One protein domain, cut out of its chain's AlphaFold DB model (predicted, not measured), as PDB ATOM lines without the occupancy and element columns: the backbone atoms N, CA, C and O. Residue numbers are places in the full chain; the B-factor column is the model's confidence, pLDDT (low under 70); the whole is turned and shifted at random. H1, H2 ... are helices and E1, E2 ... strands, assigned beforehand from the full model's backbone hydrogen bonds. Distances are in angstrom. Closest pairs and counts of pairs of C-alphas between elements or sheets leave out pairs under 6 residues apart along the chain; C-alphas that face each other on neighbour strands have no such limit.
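Overview. This is residues 74 to 175 of the 178 residues of an uncharacterized protein of Euryarchaeota archaeon (UniProt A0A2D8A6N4). A strongly twisted antiparallel sheet of four strands, E1, E2, E3 and E6, has the long helix H2 packed over one face, with H2 running along the strands in two layers. A small hairpin of E4 and E5 is set off from H2, with E4 beside E6, and a long loop, residues 79 to 98, folds back so that residues 95 to 96 pair with E1. The printed part has 102 residues with two named helices and six named strands, in the chain order E1 H1 E2 E3 E4 E5 E6 H2; the class is mixed, helices and strands. The sheet order is E1, E2, E3, E6. The whole is compact, with a radius of gyration of the C-alphas of 13.2 A and spans of 39 by 33 by 21 A.

Arrangement. E1, residues 74 to 78, is an edge strand and the antiparallel neighbour of E2, residues 108 to 113, with N 76 and O 110 2.9 A apart. H1, residues 99 to 102, only grazes the sheet. E2 and E3, residues 122 to 128, form a hairpin, with N 111 and O 124 2.8 A apart. E4, residues 134 to 138, and E5, residues 144 to 148, form another hairpin, with N 137 and O 145 2.9 A apart. E6, residues 150 to 156, is the other edge strand, antiparallel to E3, with N 125 and O 154 2.8 A apart. The closest C-alphas of E4 and E6, those of Val 135 and Leu 150, are 5.9 A apart. H2, residues 159 to 173, is on the sheet at a height of 9.2 A, over E3 and only just over E6, on which 3 of its C-alphas fall; its line and that of E3 stand at 22 degrees on the local plane. The closest C-alphas of H2 and E3, those of Ala 159 and Tyr 123, are 5.8 A apart. H2 and E4 are apart. In H2, 10 of 11 O i to N i+4 pairs are within hydrogen-bond range; H1 is too short for such a pair, and its one O i to N i+3 pair is not within range.

Along the chain. E1 begins at C-alpha 74, (183.528, 190.176, 117.018). E2 is 16.7 A long, E3 18.9 A and E6 17.0 A. H2 is 21.9 A long and ends at C-alpha 173, (200.706, 205.424, 101.086).

Size, cuts and confidence. The C-alphas farthest apart, those of Asp 118 and Lys 175, are 41.5 A apart. The printed part has no cut. The link from E1 to H1 is long, with 20 residues. The mean pLDDT of the printed part is 79.0; residues 114 to 120, 130 to 145 and 172 to 175 are under 70.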
ATOM      1  N   TYR A  74     183.359 190.651 118.377       82.19
ATOM      2  CA  TYR A  74     183.528 190.176 117.018       82.19
ATOM      3  C   TYR A  74     184.795 190.784 116.438       82.19
ATOM      4  O   TYR A  74     185.042 191.978 116.598       82.19
ATOM      5  N   MET A  75     185.566 189.983 115.716       88.38
ATOM      6  CA  MET A  75     186.735 190.464 114.995       88.38
ATOM      7  C   MET A  75     186.598 190.158 113.516       88.38
ATOM      8  O   MET A  75     186.070 189.113 113.125       88.38
ATOM      9  N   LYS A  76     187.076 191.078 112.686       92.19
ATOM     10  CA  LYS A  76     187.097 190.913 111.240       92.19
ATOM     11  C   LYS A  76     188.395 191.462 110.680       92.19
ATOM     12  O   LYS A  76     188.733 192.610 110.953       92.19
ATOM     13  N   SER A  77     189.107 190.655 109.903       91.19
ATOM     14  CA  SER A  77     190.248 191.152 109.130       91.19
ATOM     15  C   SER A  77     189.778 192.199 108.119       91.19
ATOM     16  O   SER A  77     188.638 192.155 107.643       91.19
ATOM     17  N   ILE A  78     190.642 193.158 107.805       90.81
ATOM     18  CA  ILE A  78     190.392 194.129 106.746       90.81
ATOM     19  C   ILE A  78     191.591 194.169 105.803       90.81
ATOM     20  O   ILE A  78     192.716 194.427 106.215       90.81
ATOM     21  N   THR A  79     191.328 193.877 104.533       88.50
ATOM     22  CA  THR A  79     192.313 193.923 103.441       88.50
ATOM     23  C   THR A  79     191.900 194.885 102.329       88.50
ATOM     24  O   THR A  79     192.662 195.138 101.401       88.50
ATOM     25  N   GLY A  80     190.693 195.445 102.415       87.69
ATOM     26  CA  GLY A  80     190.154 196.394 101.454       87.69
ATOM     27  C   GLY A  80     188.766 196.886 101.853       87.69
ATOM     28  O   GLY A  80     188.198 196.458 102.863       87.69
ATOM     29  N   VAL A  81     188.208 197.780 101.037       91.19
ATOM     30  CA  VAL A  81     186.906 198.411 101.280       91.19
ATOM     31  C   VAL A  81     185.981 198.197 100.082       91.19
ATOM     32  O   VAL A  81     186.364 198.414  98.938       91.19
ATOM     33  N   ASP A  82     184.755 197.759 100.357       90.31
ATOM     34  CA  ASP A  82     183.660 197.596  99.402       90.31
ATOM     35  C   ASP A  82     182.570 198.638  99.691       90.31
ATOM     36  O   ASP A  82     181.757 198.486 100.611       90.31
ATOM     37  N   ASP A  83     182.547 199.701  98.889       89.38
ATOM     38  CA  ASP A  83     181.621 200.829  99.039       89.38
ATOM     39  C   ASP A  83     180.163 200.493  98.693       89.38
ATOM     40  O   ASP A  83     179.259 201.279  98.981       89.38
ATOM     41  N   THR A  84     179.891 199.311  98.132       91.12
ATOM     42  CA  THR A  84     178.515 198.869  97.857       91.12
ATOM     43  C   THR A  84     177.795 198.359  99.108       91.12
ATOM     44  O   THR A  84     176.565 198.251  99.133       91.12
ATOM     45  N   LYS A  85     178.544 198.050 100.173       90.56
ATOM     46  CA  LYS A  85     178.022 197.512 101.436       90.56
ATOM     47  C   LYS A  85     177.904 198.606 102.499       90.56
ATOM     48  O   LYS A  85     178.225 199.769 102.282       90.56
ATOM     49  N   LYS A  86     177.397 198.251 103.684       85.88
ATOM     50  CA  LYS A  86     177.251 199.179 104.823       85.88
ATOM     51  C   LYS A  86     177.839 198.596 106.106       85.88
ATOM     52  O   LYS A  86     177.809 197.381 106.312       85.88
ATOM     53  N   GLY A  87     178.334 199.473 106.979       87.12
ATOM     54  CA  GLY A  87     178.884 199.105 108.283       87.12
ATOM     55  C   GLY A  87     180.058 198.136 108.157       87.12
ATOM     56  O   GLY A  87     180.826 198.202 107.203       87.12
ATOM     57  N   MET A  88     180.151 197.173 109.077       85.50
ATOM     58  CA  MET A  88     181.218 196.158 109.100       85.50
ATOM     59  C   MET A  88     181.306 195.306 107.818       85.50
ATOM     60  O   MET A  88     182.333 194.691 107.529       85.50
ATOM     61  N   PHE A  89     180.235 195.241 107.023       88.19
ATOM     62  CA  PHE A  89     180.248 194.509 105.756       88.19
ATOM     63  C   PHE A  89     180.985 195.251 104.637       88.19
ATOM     64  O   PHE A  89     181.351 194.592 103.670       88.19
ATOM     65  N   ARG A  90     181.251 196.561 104.780       92.19
ATOM     66  CA  ARG A  90     182.142 197.306 103.870       92.19
ATOM     67  C   ARG A  90     183.583 196.818 103.949       92.19
ATOM     68  O   ARG A  90     184.266 196.822 102.939       92.19
ATOM     69  N   ALA A  91     184.042 196.377 105.119       88.38
ATOM     70  CA  ALA A  91     185.374 195.799 105.250       88.38
ATOM     71  C   ALA A  91     185.437 194.477 104.471       88.38
ATOM     72  O   ALA A  91     184.656 193.554 104.734       88.38
ATOM     73  N   VAL A  92     186.345 194.381 103.506       90.62
ATOM     74  CA  VAL A  92     186.648 193.132 102.804       90.62
ATOM     75  C   VAL A  92     187.601 192.327 103.680       90.62
ATOM     76  O   VAL A  92     188.652 192.824 104.069       90.62
ATOM     77  N   GLY A  93     187.200 191.104 104.015       88.56
ATOM     78  CA  GLY A  93     187.947 190.209 104.892       88.56
ATOM     79  C   GLY A  93     187.034 189.210 105.596       88.56
ATOM     80  O   GLY A  93     185.803 189.257 105.465       88.56
ATOM     81  N   ASP A  94     187.653 188.311 106.347       88.75
ATOM     82  CA  ASP A  94     186.988 187.224 107.056       88.75
ATOM     83  C   ASP A  94     186.770 187.570 108.532       88.75
ATOM     84  O   ASP A  94     187.615 188.183 109.190       88.75
ATOM     85  N   PHE A  95     185.617 187.154 109.061       88.44
ATOM     86  CA  PHE A  95     185.379 187.167 110.502       88.44
ATOM     87  C   PHE A  95     186.209 186.072 111.168       88.44
ATOM     88  O   PHE A  95     186.218 184.933 110.701       88.44
ATOM     89  N   THR A  96     186.835 186.402 112.291       84.00
ATOM     90  CA  THR A  96     187.639 185.471 113.081       84.00
ATOM     91  C   THR A  96     187.236 185.526 114.553       84.00
ATOM     92  O   THR A  96     186.765 186.548 115.052       84.00
ATOM     93  N   ASN A  97     187.409 184.395 115.234       79.88
ATOM     94  CA  ASN A  97     187.333 184.302 116.693       79.88
ATOM     95  C   ASN A  97     188.720 184.104 117.326       79.88
ATOM     96  O   ASN A  97     188.837 184.147 118.546       79.88
ATOM     97  N   ASP A  98     189.738 183.845 116.506       82.25
ATOM     98  CA  ASP A  98     191.112 183.558 116.900       82.25
ATOM     99  C   ASP A  98     192.045 184.350 115.979       82.25
ATOM    100  O   ASP A  98     192.588 183.852 114.990       82.25
ATOM    101  N   TYR A  99     192.188 185.639 116.290       82.00
ATOM    102  CA  TYR A  99     193.031 186.537 115.508       82.00
ATOM    103  C   TYR A  99     194.510 186.125 115.546       82.00
ATOM    104  O   TYR A  99     195.271 186.479 114.647       82.00
ATOM    105  N   GLU A 100     194.938 185.376 116.567       81.12
ATOM    106  CA  GLU A 100     196.317 184.918 116.672       81.12
ATOM    107  C   GLU A 100     196.636 183.818 115.655       81.12
ATOM    108  O   GLU A 100     197.768 183.746 115.160       81.12
ATOM    109  N   ALA A 101     195.656 182.983 115.317       80.06
ATOM    110  CA  ALA A 101     195.790 181.978 114.269       80.06
ATOM    111  C   ALA A 101     195.479 182.533 112.871       80.06
ATOM    112  O   ALA A 101     196.139 182.146 111.904       80.06
ATOM    113  N   ASP A 102     194.492 183.428 112.766       79.25
ATOM    114  CA  ASP A 102     193.870 183.765 111.481       79.25
ATOM    115  C   ASP A 102     194.398 185.046 110.821       79.25
ATOM    116  O   ASP A 102     194.244 185.194 109.611       79.25
ATOM    117  N   ILE A 103     194.997 185.973 111.577       81.44
ATOM    118  CA  ILE A 103     195.420 187.288 111.062       81.44
ATOM    119  C   ILE A 103     196.938 187.357 111.016       81.44
ATOM    120  O   ILE A 103     197.584 187.192 112.041       81.44
ATOM    121  N   GLY A 104     197.542 187.609 109.863       80.06
ATOM    122  CA  GLY A 104     198.989 187.765 109.715       80.06
ATOM    123  C   GLY A 104     199.555 188.934 110.527       80.06
ATOM    124  O   GLY A 104     198.853 189.865 110.913       80.06
ATOM    125  N   ARG A 105     200.858 188.907 110.821       82.38
ATOM    126  CA  ARG A 105     201.526 190.085 111.402       82.38
ATOM    127  C   ARG A 105     201.601 191.194 110.348       82.38
ATOM    128  O   ARG A 105     201.840 190.902 109.183       82.38
ATOM    129  N   GLY A 106     201.399 192.440 110.769       82.12
ATOM    130  CA  GLY A 106     201.250 193.600 109.889       82.12
ATOM    131  C   GLY A 106     199.856 193.737 109.271       82.12
ATOM    132  O   GLY A 106     199.579 194.748 108.638       82.12
ATOM    133  N   GLU A 107     198.964 192.763 109.468       86.94
ATOM    134  CA  GLU A 107     197.591 192.852 108.977       86.94
ATOM    135  C   GLU A 107     196.684 193.583 109.966       86.94
ATOM    136  O   GLU A 107     196.909 193.604 111.185       86.94
ATOM    137  N   TYR A 108     195.625 194.167 109.417       89.50
ATOM    138  CA  TYR A 108     194.670 194.977 110.149       89.50
ATOM    139  C   TYR A 108     193.426 194.171 110.511       89.50
ATOM    140  O   TYR A 108     192.925 193.335 109.753       89.50
ATOM    141  N   VAL A 109     192.894 194.467 111.690       91.38
ATOM    142  CA  VAL A 109     191.690 193.865 112.243       91.38
ATOM    143  C   VAL A 109     190.772 194.949 112.777       91.38
ATOM    144  O   VAL A 109     191.205 195.888 113.444       91.38
ATOM    145  N   ILE A 110     189.482 194.798 112.504       91.12
ATOM    146  CA  ILE A 110     188.435 195.569 113.155       91.12
ATOM    147  C   ILE A 110     187.840 194.717 114.269       91.12
ATOM    148  O   ILE A 110     187.321 193.625 114.031       91.12
ATOM    149  N   ILE A 111     187.900 195.243 115.484       88.19
ATOM    150  CA  ILE A 111     187.327 194.670 116.695       88.19
ATOM    151  C   ILE A 111     186.026 195.415 116.987       88.19
ATOM    152  O   ILE A 111     185.982 196.643 116.979       88.19
ATOM    153  N   HIS A 112     184.957 194.674 117.230       84.75
ATOM    154  CA  HIS A 112     183.630 195.199 117.503       84.75
ATOM    155  C   HIS A 112     183.048 194.519 118.732       84.75
ATOM    156  O   HIS A 112     182.839 193.312 118.709       84.75
ATOM    157  N   GLN A 113     182.703 195.283 119.763       76.00
ATOM    158  CA  GLN A 113     181.854 194.777 120.835       76.00
ATOM    159  C   GLN A 113     180.404 195.145 120.549       76.00
ATOM    160  O   GLN A 113     180.078 196.314 120.321       76.00
ATOM    161  N   ARG A 114     179.530 194.137 120.550       69.38
ATOM    162  CA  ARG A 114     178.094 194.372 120.444       69.38
ATOM    163  C   ARG A 114     177.560 194.753 121.815       69.38
ATOM    164  O   ARG A 114     177.433 193.885 122.676       69.38
ATOM    165  N   GLU A 115     177.215 196.020 121.970       68.62
ATOM    166  CA  GLU A 115     176.601 196.522 123.195       68.62
ATOM    167  C   GLU A 115     175.078 196.265 123.218       68.62
ATOM    168  O   GLU A 115     174.472 195.927 122.182       68.62
ATOM    169  N   PRO A 116     174.434 196.341 124.401       66.44
ATOM    170  CA  PRO A 116     172.981 196.314 124.532       66.44
ATOM    171  C   PRO A 116     172.296 197.379 123.663       66.44
ATOM    172  O   PRO A 116     172.900 198.353 123.236       66.44
ATOM    173  N   LYS A 117     170.997 197.195 123.394       58.97
ATOM    174  CA  LYS A 117     170.224 197.989 122.414       58.97
ATOM    175  C   LYS A 117     170.201 199.506 122.663       58.97
ATOM    176  O   LYS A 117     169.867 200.233 121.730       58.97
ATOM    177  N   ASP A 118     170.527 199.933 123.876       62.69
ATOM    178  CA  ASP A 118     170.444 201.317 124.338       62.69
ATOM    179  C   ASP A 118     171.827 201.985 124.469       62.69
ATOM    180  O   ASP A 118     171.911 203.139 124.881       62.69
ATOM    181  N   GLU A 119     172.905 201.282 124.102       65.38
ATOM    182  CA  GLU A 119     174.284 201.772 124.162       65.38
ATOM    183  C   GLU A 119     174.926 201.844 122.768       65.38
ATOM    184  O   GLU A 119     174.608 201.078 121.851       65.38
ATOM    185  N   ASP A 120     175.850 202.792 122.603       68.50
ATOM    186  CA  ASP A 120     176.590 202.963 121.358       68.50
ATOM    187  C   ASP A 120     177.572 201.802 121.152       68.50
ATOM    188  O   ASP A 120     178.413 201.503 121.998       68.50
ATOM    189  N   ASN A 121     177.503 201.161 119.981       75.75
ATOM    190  CA  ASN A 121     178.485 200.147 119.595       75.75
ATOM    191  C   ASN A 121     179.882 200.766 119.524       75.75
ATOM    192  O   ASN A 121     180.029 201.871 119.017       75.75
ATOM    193  N   ALA A 122     180.914 200.018 119.911       80.56
ATOM    194  CA  ALA A 122     182.301 200.436 119.742       80.56
ATOM    195  C   ALA A 122     183.000 199.607 118.657       80.56
ATOM    196  O   ALA A 122     182.850 198.380 118.588       80.56
ATOM    197  N   TYR A 123     183.765 200.293 117.810       86.62
ATOM    198  CA  TYR A 123     184.567 199.721 116.736       86.62
ATOM    199  C   TYR A 123     186.001 200.211 116.847       86.62
ATOM    200  O   TYR A 123     186.239 201.407 117.014       86.62
ATOM    201  N   ILE A 124     186.951 199.292 116.729       87.38
ATOM    202  CA  ILE A 124     188.371 199.577 116.884       87.38
ATOM    203  C   ILE A 124     189.144 198.974 115.732       87.38
ATOM    204  O   ILE A 124     189.051 197.778 115.487       87.38
ATOM    205  N   LEU A 125     189.924 199.805 115.050       90.25
ATOM    206  CA  LEU A 125     190.964 199.380 114.135       90.25
ATOM    207  C   LEU A 125     192.241 199.119 114.928       90.25
ATOM    208  O   LEU A 125     192.759 200.001 115.621       90.25
ATOM    209  N   ALA A 126     192.752 197.905 114.796       89.25
ATOM    210  CA  ALA A 126     194.035 197.504 115.335       89.25
ATOM    211  C   ALA A 126     194.866 196.811 114.254       89.25
ATOM    212  O   ALA A 126     194.329 196.268 113.292       89.25
ATOM    213  N   MET A 127     196.181 196.811 114.425       88.69
ATOM    214  CA  MET A 127     197.107 196.050 113.588       88.69
ATOM    215  C   MET A 127     197.782 194.977 114.427       88.69
ATOM    216  O   MET A 127     198.152 195.229 115.577       88.69
ATOM    217  N   ARG A 128     197.979 193.786 113.862       84.94
ATOM    218  CA  ARG A 128     198.751 192.741 114.531       84.94
ATOM    219  C   ARG A 128     200.239 193.084 114.482       84.94
ATOM    220  O   ARG A 128     200.853 193.092 113.420       84.94
ATOM    221  N   SER A 129     200.832 193.356 115.636       78.62
ATOM    222  CA  SER A 129     202.228 193.768 115.771       78.62
ATOM    223  C   SER A 129     203.189 192.582 115.884       78.62
ATOM    224  O   SER A 129     202.824 191.474 116.280       78.62
ATOM    225  N   HIS A 130     204.455 192.831 115.537       61.38
ATOM    226  CA  HIS A 130     205.577 191.914 115.766       61.38
ATOM    227  C   HIS A 130     206.092 191.940 117.211       61.38
ATOM    228  O   HIS A 130     206.805 191.023 117.619       61.38
ATOM    229  N   HIS A 131     205.760 192.982 117.972       56.84
ATOM    230  CA  HIS A 131     206.215 193.161 119.346       56.84
ATOM    231  C   HIS A 131     205.173 192.652 120.347       56.84
ATOM    232  O   HIS A 131     203.989 192.549 120.024       56.84
ATOM    233  N   SER A 132     205.613 192.366 121.577       54.75
ATOM    234  CA  SER A 132     204.734 192.134 122.728       54.75
ATOM    235  C   SER A 132     204.053 193.451 123.118       54.75
ATOM    236  O   SER A 132     204.427 194.109 124.087       54.75
ATOM    237  N   CYS A 133     203.121 193.890 122.283       59.44
ATOM    238  CA  CYS A 133     202.222 194.989 122.572       59.44
ATOM    239  C   CYS A 133     200.970 194.395 123.200       59.44
ATOM    240  O   CYS A 133     200.415 193.433 122.675       59.44
ATOM    241  N   GLU A 134     200.528 194.964 124.308       64.88
ATOM    242  CA  GLU A 134     199.207 194.686 124.846       64.88
ATOM    243  C   GLU A 134     198.355 195.910 124.583       64.88
ATOM    244  O   GLU A 134     198.742 197.040 124.883       64.88
ATOM    245  N   VAL A 135     197.215 195.682 123.950       65.19
ATOM    246  CA  VAL A 135     196.213 196.716 123.774       65.19
ATOM    247  C   VAL A 135     195.131 196.456 124.796       65.19
ATOM    248  O   VAL A 135     194.378 195.486 124.692       65.19
ATOM    249  N   GLU A 136     195.082 197.334 125.791       65.06
ATOM    250  CA  GLU A 136     193.944 197.458 126.686       65.06
ATOM    251  C   GLU A 136     192.869 198.271 125.972       65.06
ATOM    252  O   GLU A 136     193.024 199.457 125.676       65.06
ATOM    253  N   LEU A 137     191.773 197.602 125.637       65.38
ATOM    254  CA  LEU A 137     190.611 198.251 125.059       65.38
ATOM    255  C   LEU A 137     189.696 198.684 126.191       65.38
ATOM    256  O   LEU A 137     189.124 197.840 126.876       65.38
ATOM    257  N   HIS A 138     189.582 199.998 126.373       62.22
ATOM    258  CA  HIS A 138     188.614 200.611 127.272       62.22
ATOM    259  C   HIS A 138     187.348 200.930 126.491       62.22
ATOM    260  O   HIS A 138     187.332 201.803 125.618       62.22
ATOM    261  N   TRP A 139     186.287 200.199 126.797       65.38
ATOM    262  CA  TRP A 139     185.003 200.355 126.134       65.38
ATOM    263  C   TRP A 139     184.124 201.365 126.887       65.38
ATOM    264  O   TRP A 139     184.245 201.481 128.109       65.38
ATOM    265  N   PRO A 140     183.209 202.082 126.203       54.00
ATOM    266  CA  PRO A 140     182.276 203.009 126.853       54.00
ATOM    267  C   PRO A 140     181.407 202.359 127.942       54.00
ATOM    268  O   PRO A 140     181.071 203.016 128.922       54.00
ATOM    269  N   SER A 141     181.117 201.062 127.811       57.28
ATOM    270  CA  SER A 141     180.403 200.242 128.802       57.28
ATOM    271  C   SER A 141     181.203 199.975 130.089       57.28
ATOM    272  O   SER A 141     180.703 199.342 131.019       57.28
ATOM    273  N   GLY A 142     182.464 200.417 130.162       57.88
ATOM    274  CA  GLY A 142     183.380 200.138 131.270       57.88
ATOM    275  C   GLY A 142     184.024 198.750 131.206       57.88
ATOM    276  O   GLY A 142     184.869 198.428 132.042       57.88
ATOM    277  N   ALA A 143     183.667 197.930 130.211       59.97
ATOM    278  CA  ALA A 143     184.370 196.689 129.936       59.97
ATOM    279  C   ALA A 143     185.826 196.982 129.540       59.97
ATOM    280  O   ALA A 143     186.125 197.967 128.859       59.97
ATOM    281  N   THR A 144     186.730 196.092 129.940       62.22
ATOM    282  CA  THR A 144     188.123 196.101 129.499       62.22
ATOM    283  C   THR A 144     188.465 194.761 128.869       62.22
ATOM    284  O   THR A 144     188.065 193.704 129.359       62.22
ATOM    285  N   GLY A 145     189.147 194.802 127.729       67.56
ATOM    286  CA  GLY A 145     189.671 193.614 127.066       67.56
ATOM    287  C   GLY A 145     191.141 193.819 126.747       67.56
ATOM    288  O   GLY A 145     191.475 194.794 126.078       67.56
ATOM    289  N   THR A 146     191.999 192.911 127.200       70.69
ATOM    290  CA  THR A 146     193.423 192.933 126.856       70.69
ATOM    291  C   THR A 146     193.661 192.002 125.678       70.69
ATOM    292  O   THR A 146     193.385 190.804 125.759       70.69
ATOM    293  N   TYR A 147     194.171 192.552 124.580       75.94
ATOM    294  CA  TYR A 147     194.537 191.791 123.392       75.94
ATOM    295  C   TYR A 147     196.038 191.885 123.166       75.94
ATOM    296  O   TYR A 147     196.585 192.960 122.903       75.94
ATOM    297  N   SER A 148     196.704 190.739 123.287       77.69
ATOM    298  CA  SER A 148     198.146 190.638 123.102       77.69
ATOM    299  C   SER A 148     198.505 190.630 121.614       77.69
ATOM    300  O   SER A 148     197.773 190.106 120.771       77.69
ATOM    301  N   GLY A 149     199.622 191.257 121.266       79.94
ATOM    302  CA  GLY A 149     200.117 191.349 119.898       79.94
ATOM    303  C   GLY A 149     199.261 192.208 118.966       79.94
ATOM    304  O   GLY A 149     199.487 192.171 117.760       79.94
ATOM    305  N   LEU A 150     198.303 192.981 119.481       83.31
ATOM    306  CA  LEU A 150     197.590 194.001 118.715       83.31
ATOM    307  C   LEU A 150     198.150 195.382 119.051       83.31
ATOM    308  O   LEU A 150     198.733 195.601 120.107       83.31
ATOM    309  N   THR A 151     198.021 196.325 118.128       83.81
ATOM    310  CA  THR A 151     198.354 197.737 118.325       83.81
ATOM    311  C   THR A 151     197.144 198.564 117.941       83.81
ATOM    312  O   THR A 151     196.651 198.451 116.820       83.81
ATOM    313  N   HIS A 152     196.646 199.355 118.890       85.25
ATOM    314  CA  HIS A 152     195.506 200.235 118.689       85.25
ATOM    315  C   HIS A 152     195.885 201.349 117.718       85.25
ATOM    316  O   HIS A 152     196.912 201.998 117.902       85.25
ATOM    317  N   ILE A 153     195.048 201.567 116.705       86.06
ATOM    318  CA  ILE A 153     195.251 202.628 115.717       86.06
ATOM    319  C   ILE A 153     194.161 203.679 115.859       86.06
ATOM    320  O   ILE A 153     194.452 204.865 115.988       86.06
ATOM    321  N   TYR A 154     192.900 203.245 115.832       85.06
ATOM    322  CA  TYR A 154     191.768 204.158 115.788       85.06
ATOM    323  C   TYR A 154     190.504 203.516 116.359       85.06
ATOM    324  O   TYR A 154     190.241 202.341 116.111       85.06
ATOM    325  N   ASN A 155     189.677 204.295 117.055       86.81
ATOM    326  CA  ASN A 155     188.383 203.858 117.564       86.81
ATOM    327  C   ASN A 155     187.253 204.823 117.186       86.81
ATOM    328  O   ASN A 155     187.423 206.039 117.107       86.81
ATOM    329  N   ASN A 156     186.061 204.275 116.958       86.19
ATOM    330  CA  ASN A 156     184.854 205.059 116.727       86.19
ATOM    331  C   ASN A 156     183.597 204.268 117.096       86.19
ATOM    332  O   ASN A 156     183.585 203.040 117.058       86.19
ATOM    333  N   VAL A 157     182.498 204.973 117.357       85.31
ATOM    334  CA  VAL A 157     181.180 204.345 117.540       85.31
ATOM    335  C   VAL A 157     180.515 203.939 116.219       85.31
ATOM    336  O   VAL A 157     179.536 203.195 116.181       85.31
ATOM    337  N   ASN A 158     181.054 204.409 115.090       85.75
ATOM    338  CA  ASN A 158     180.544 204.124 113.756       85.75
ATOM    339  C   ASN A 158     181.558 203.326 112.927       85.75
ATOM    340  O   ASN A 158     182.620 203.839 112.571       85.75
ATOM    341  N   ALA A 159     181.182 202.104 112.537       87.31
ATOM    342  CA  ALA A 159     182.003 201.225 111.704       87.31
ATOM    343  C   ALA A 159     182.445 201.874 110.384       87.31
ATOM    344  O   ALA A 159     183.567 201.652 109.947       87.31
ATOM    345  N   ASN A 160     181.595 202.697 109.756       90.19
ATOM    346  CA  ASN A 160     181.958 203.356 108.501       90.19
ATOM    347  C   ASN A 160     183.137 204.311 108.701       90.19
ATOM    348  O   ASN A 160     184.047 204.282 107.892       90.19
ATOM    349  N   LYS A 161     183.166 205.074 109.803       90.69
ATOM    350  CA  LYS A 161     184.266 206.005 110.091       90.69
ATOM    351  C   LYS A 161     185.589 205.281 110.330       90.69
ATOM    352  O   LYS A 161     186.628 205.770 109.911       90.69
ATOM    353  N   VAL A 162     185.550 204.114 110.976       90.19
ATOM    354  CA  VAL A 162     186.744 203.272 111.166       90.19
ATOM    355  C   VAL A 162     187.268 202.749 109.827       90.19
ATOM    356  O   VAL A 162     188.472 202.736 109.593       90.19
ATOM    357  N   ILE A 163     186.363 202.342 108.938       92.06
ATOM    358  CA  ILE A 163     186.709 201.826 107.608       92.06
ATOM    359  C   ILE A 163     187.205 202.945 106.684       92.06
ATOM    360  O   ILE A 163     188.158 202.734 105.943       92.06
ATOM    361  N   ASP A 164     186.595 204.128 106.748       91.69
ATOM    362  CA  ASP A 164     187.041 205.294 105.986       91.69
ATOM    363  C   ASP A 164     188.444 205.723 106.453       91.69
ATOM    364  O   ASP A 164     189.310 205.935 105.618       91.69
ATOM    365  N   TYR A 165     188.717 205.706 107.766       91.00
ATOM    366  CA  TYR A 165     190.065 205.949 108.298       91.00
ATOM    367  C   TYR A 165     191.098 204.936 107.777       91.00
ATOM    368  O   TYR A 165     192.195 205.320 107.381       91.00
ATOM    369  N   TYR A 166     190.752 203.642 107.749       90.12
ATOM    370  CA  TYR A 166     191.616 202.611 107.161       90.12
ATOM    371  C   TYR A 166     191.922 202.902 105.685       90.12
ATOM    372  O   TYR A 166     193.069 202.772 105.264       90.12
ATOM    373  N   ARG A 167     190.905 203.300 104.909       89.69
ATOM    374  CA  ARG A 167     191.071 203.642 103.493       89.69
ATOM    375  C   ARG A 167     191.992 204.843 103.322       89.69
ATOM    376  O   ARG A 167     192.930 204.754 102.546       89.69
ATOM    377  N   ASP A 168     191.754 205.918 104.067       88.62
ATOM    378  CA  ASP A 168     192.531 207.152 103.945       88.62
ATOM    379  C   ASP A 168     194.017 206.911 104.279       88.62
ATOM    380  O   ASP A 168     194.895 207.400 103.575       88.62
ATOM    381  N   MET A 169     194.302 206.073 105.285       85.75
ATOM    382  CA  MET A 169     195.667 205.653 105.629       85.75
ATOM    383  C   MET A 169     196.349 204.868 104.492       85.75
ATOM    384  O   MET A 169     197.516 205.107 104.203       85.75
ATOM    385  N   TYR A 170     195.630 203.955 103.832       73.31
ATOM    386  CA  TYR A 170     196.174 203.154 102.726       73.31
ATOM    387  C   TYR A 170     196.290 203.927 101.404       73.31
ATOM    388  O   TYR A 170     197.200 203.667 100.617       73.31
ATOM    389  N   ASP A 171     195.378 204.864 101.145       70.12
ATOM    390  CA  ASP A 171     195.384 205.684  99.933       70.12
ATOM    391  C   ASP A 171     196.476 206.765  99.980       70.12
ATOM    392  O   ASP A 171     197.003 207.150  98.933       70.12
ATOM    393  N   ASP A 172     196.863 207.239 101.169       57.47
ATOM    394  CA  ASP A 172     197.988 208.170 101.322       57.47
ATOM    395  C   ASP A 172     199.352 207.497 101.090       57.47
ATOM    396  O   ASP A 172     200.224 208.115 100.477       57.47
ATOM    397  N   ASP A 173     199.511 206.215 101.436       52.41
ATOM    398  CA  ASP A 173     200.706 205.424 101.086       52.41
ATOM    399  C   ASP A 173     200.790 205.101  99.576       52.41
ATOM    400  O   ASP A 173     201.861 204.780  99.054       52.41
ATOM    401  N   ALA A 174     199.670 205.205  98.848       45.84
ATOM    402  CA  ALA A 174     199.588 204.963  97.407       45.84
ATOM    403  C   ALA A 174     199.809 206.221  96.545       45.84
ATOM    404  O   ALA A 174     199.924 206.110  95.318       45.84
ATOM    405  N   LYS A 175     199.885 207.419  97.141       37.19
ATOM    406  CA  LYS A 175     200.218 208.642  96.400       37.19
ATOM    407  C   LYS A 175     201.732 208.703  96.182       37.19
ATOM    408  O   LYS A 175     202.474 208.834  97.156       37.19
TER     409      LYS A 175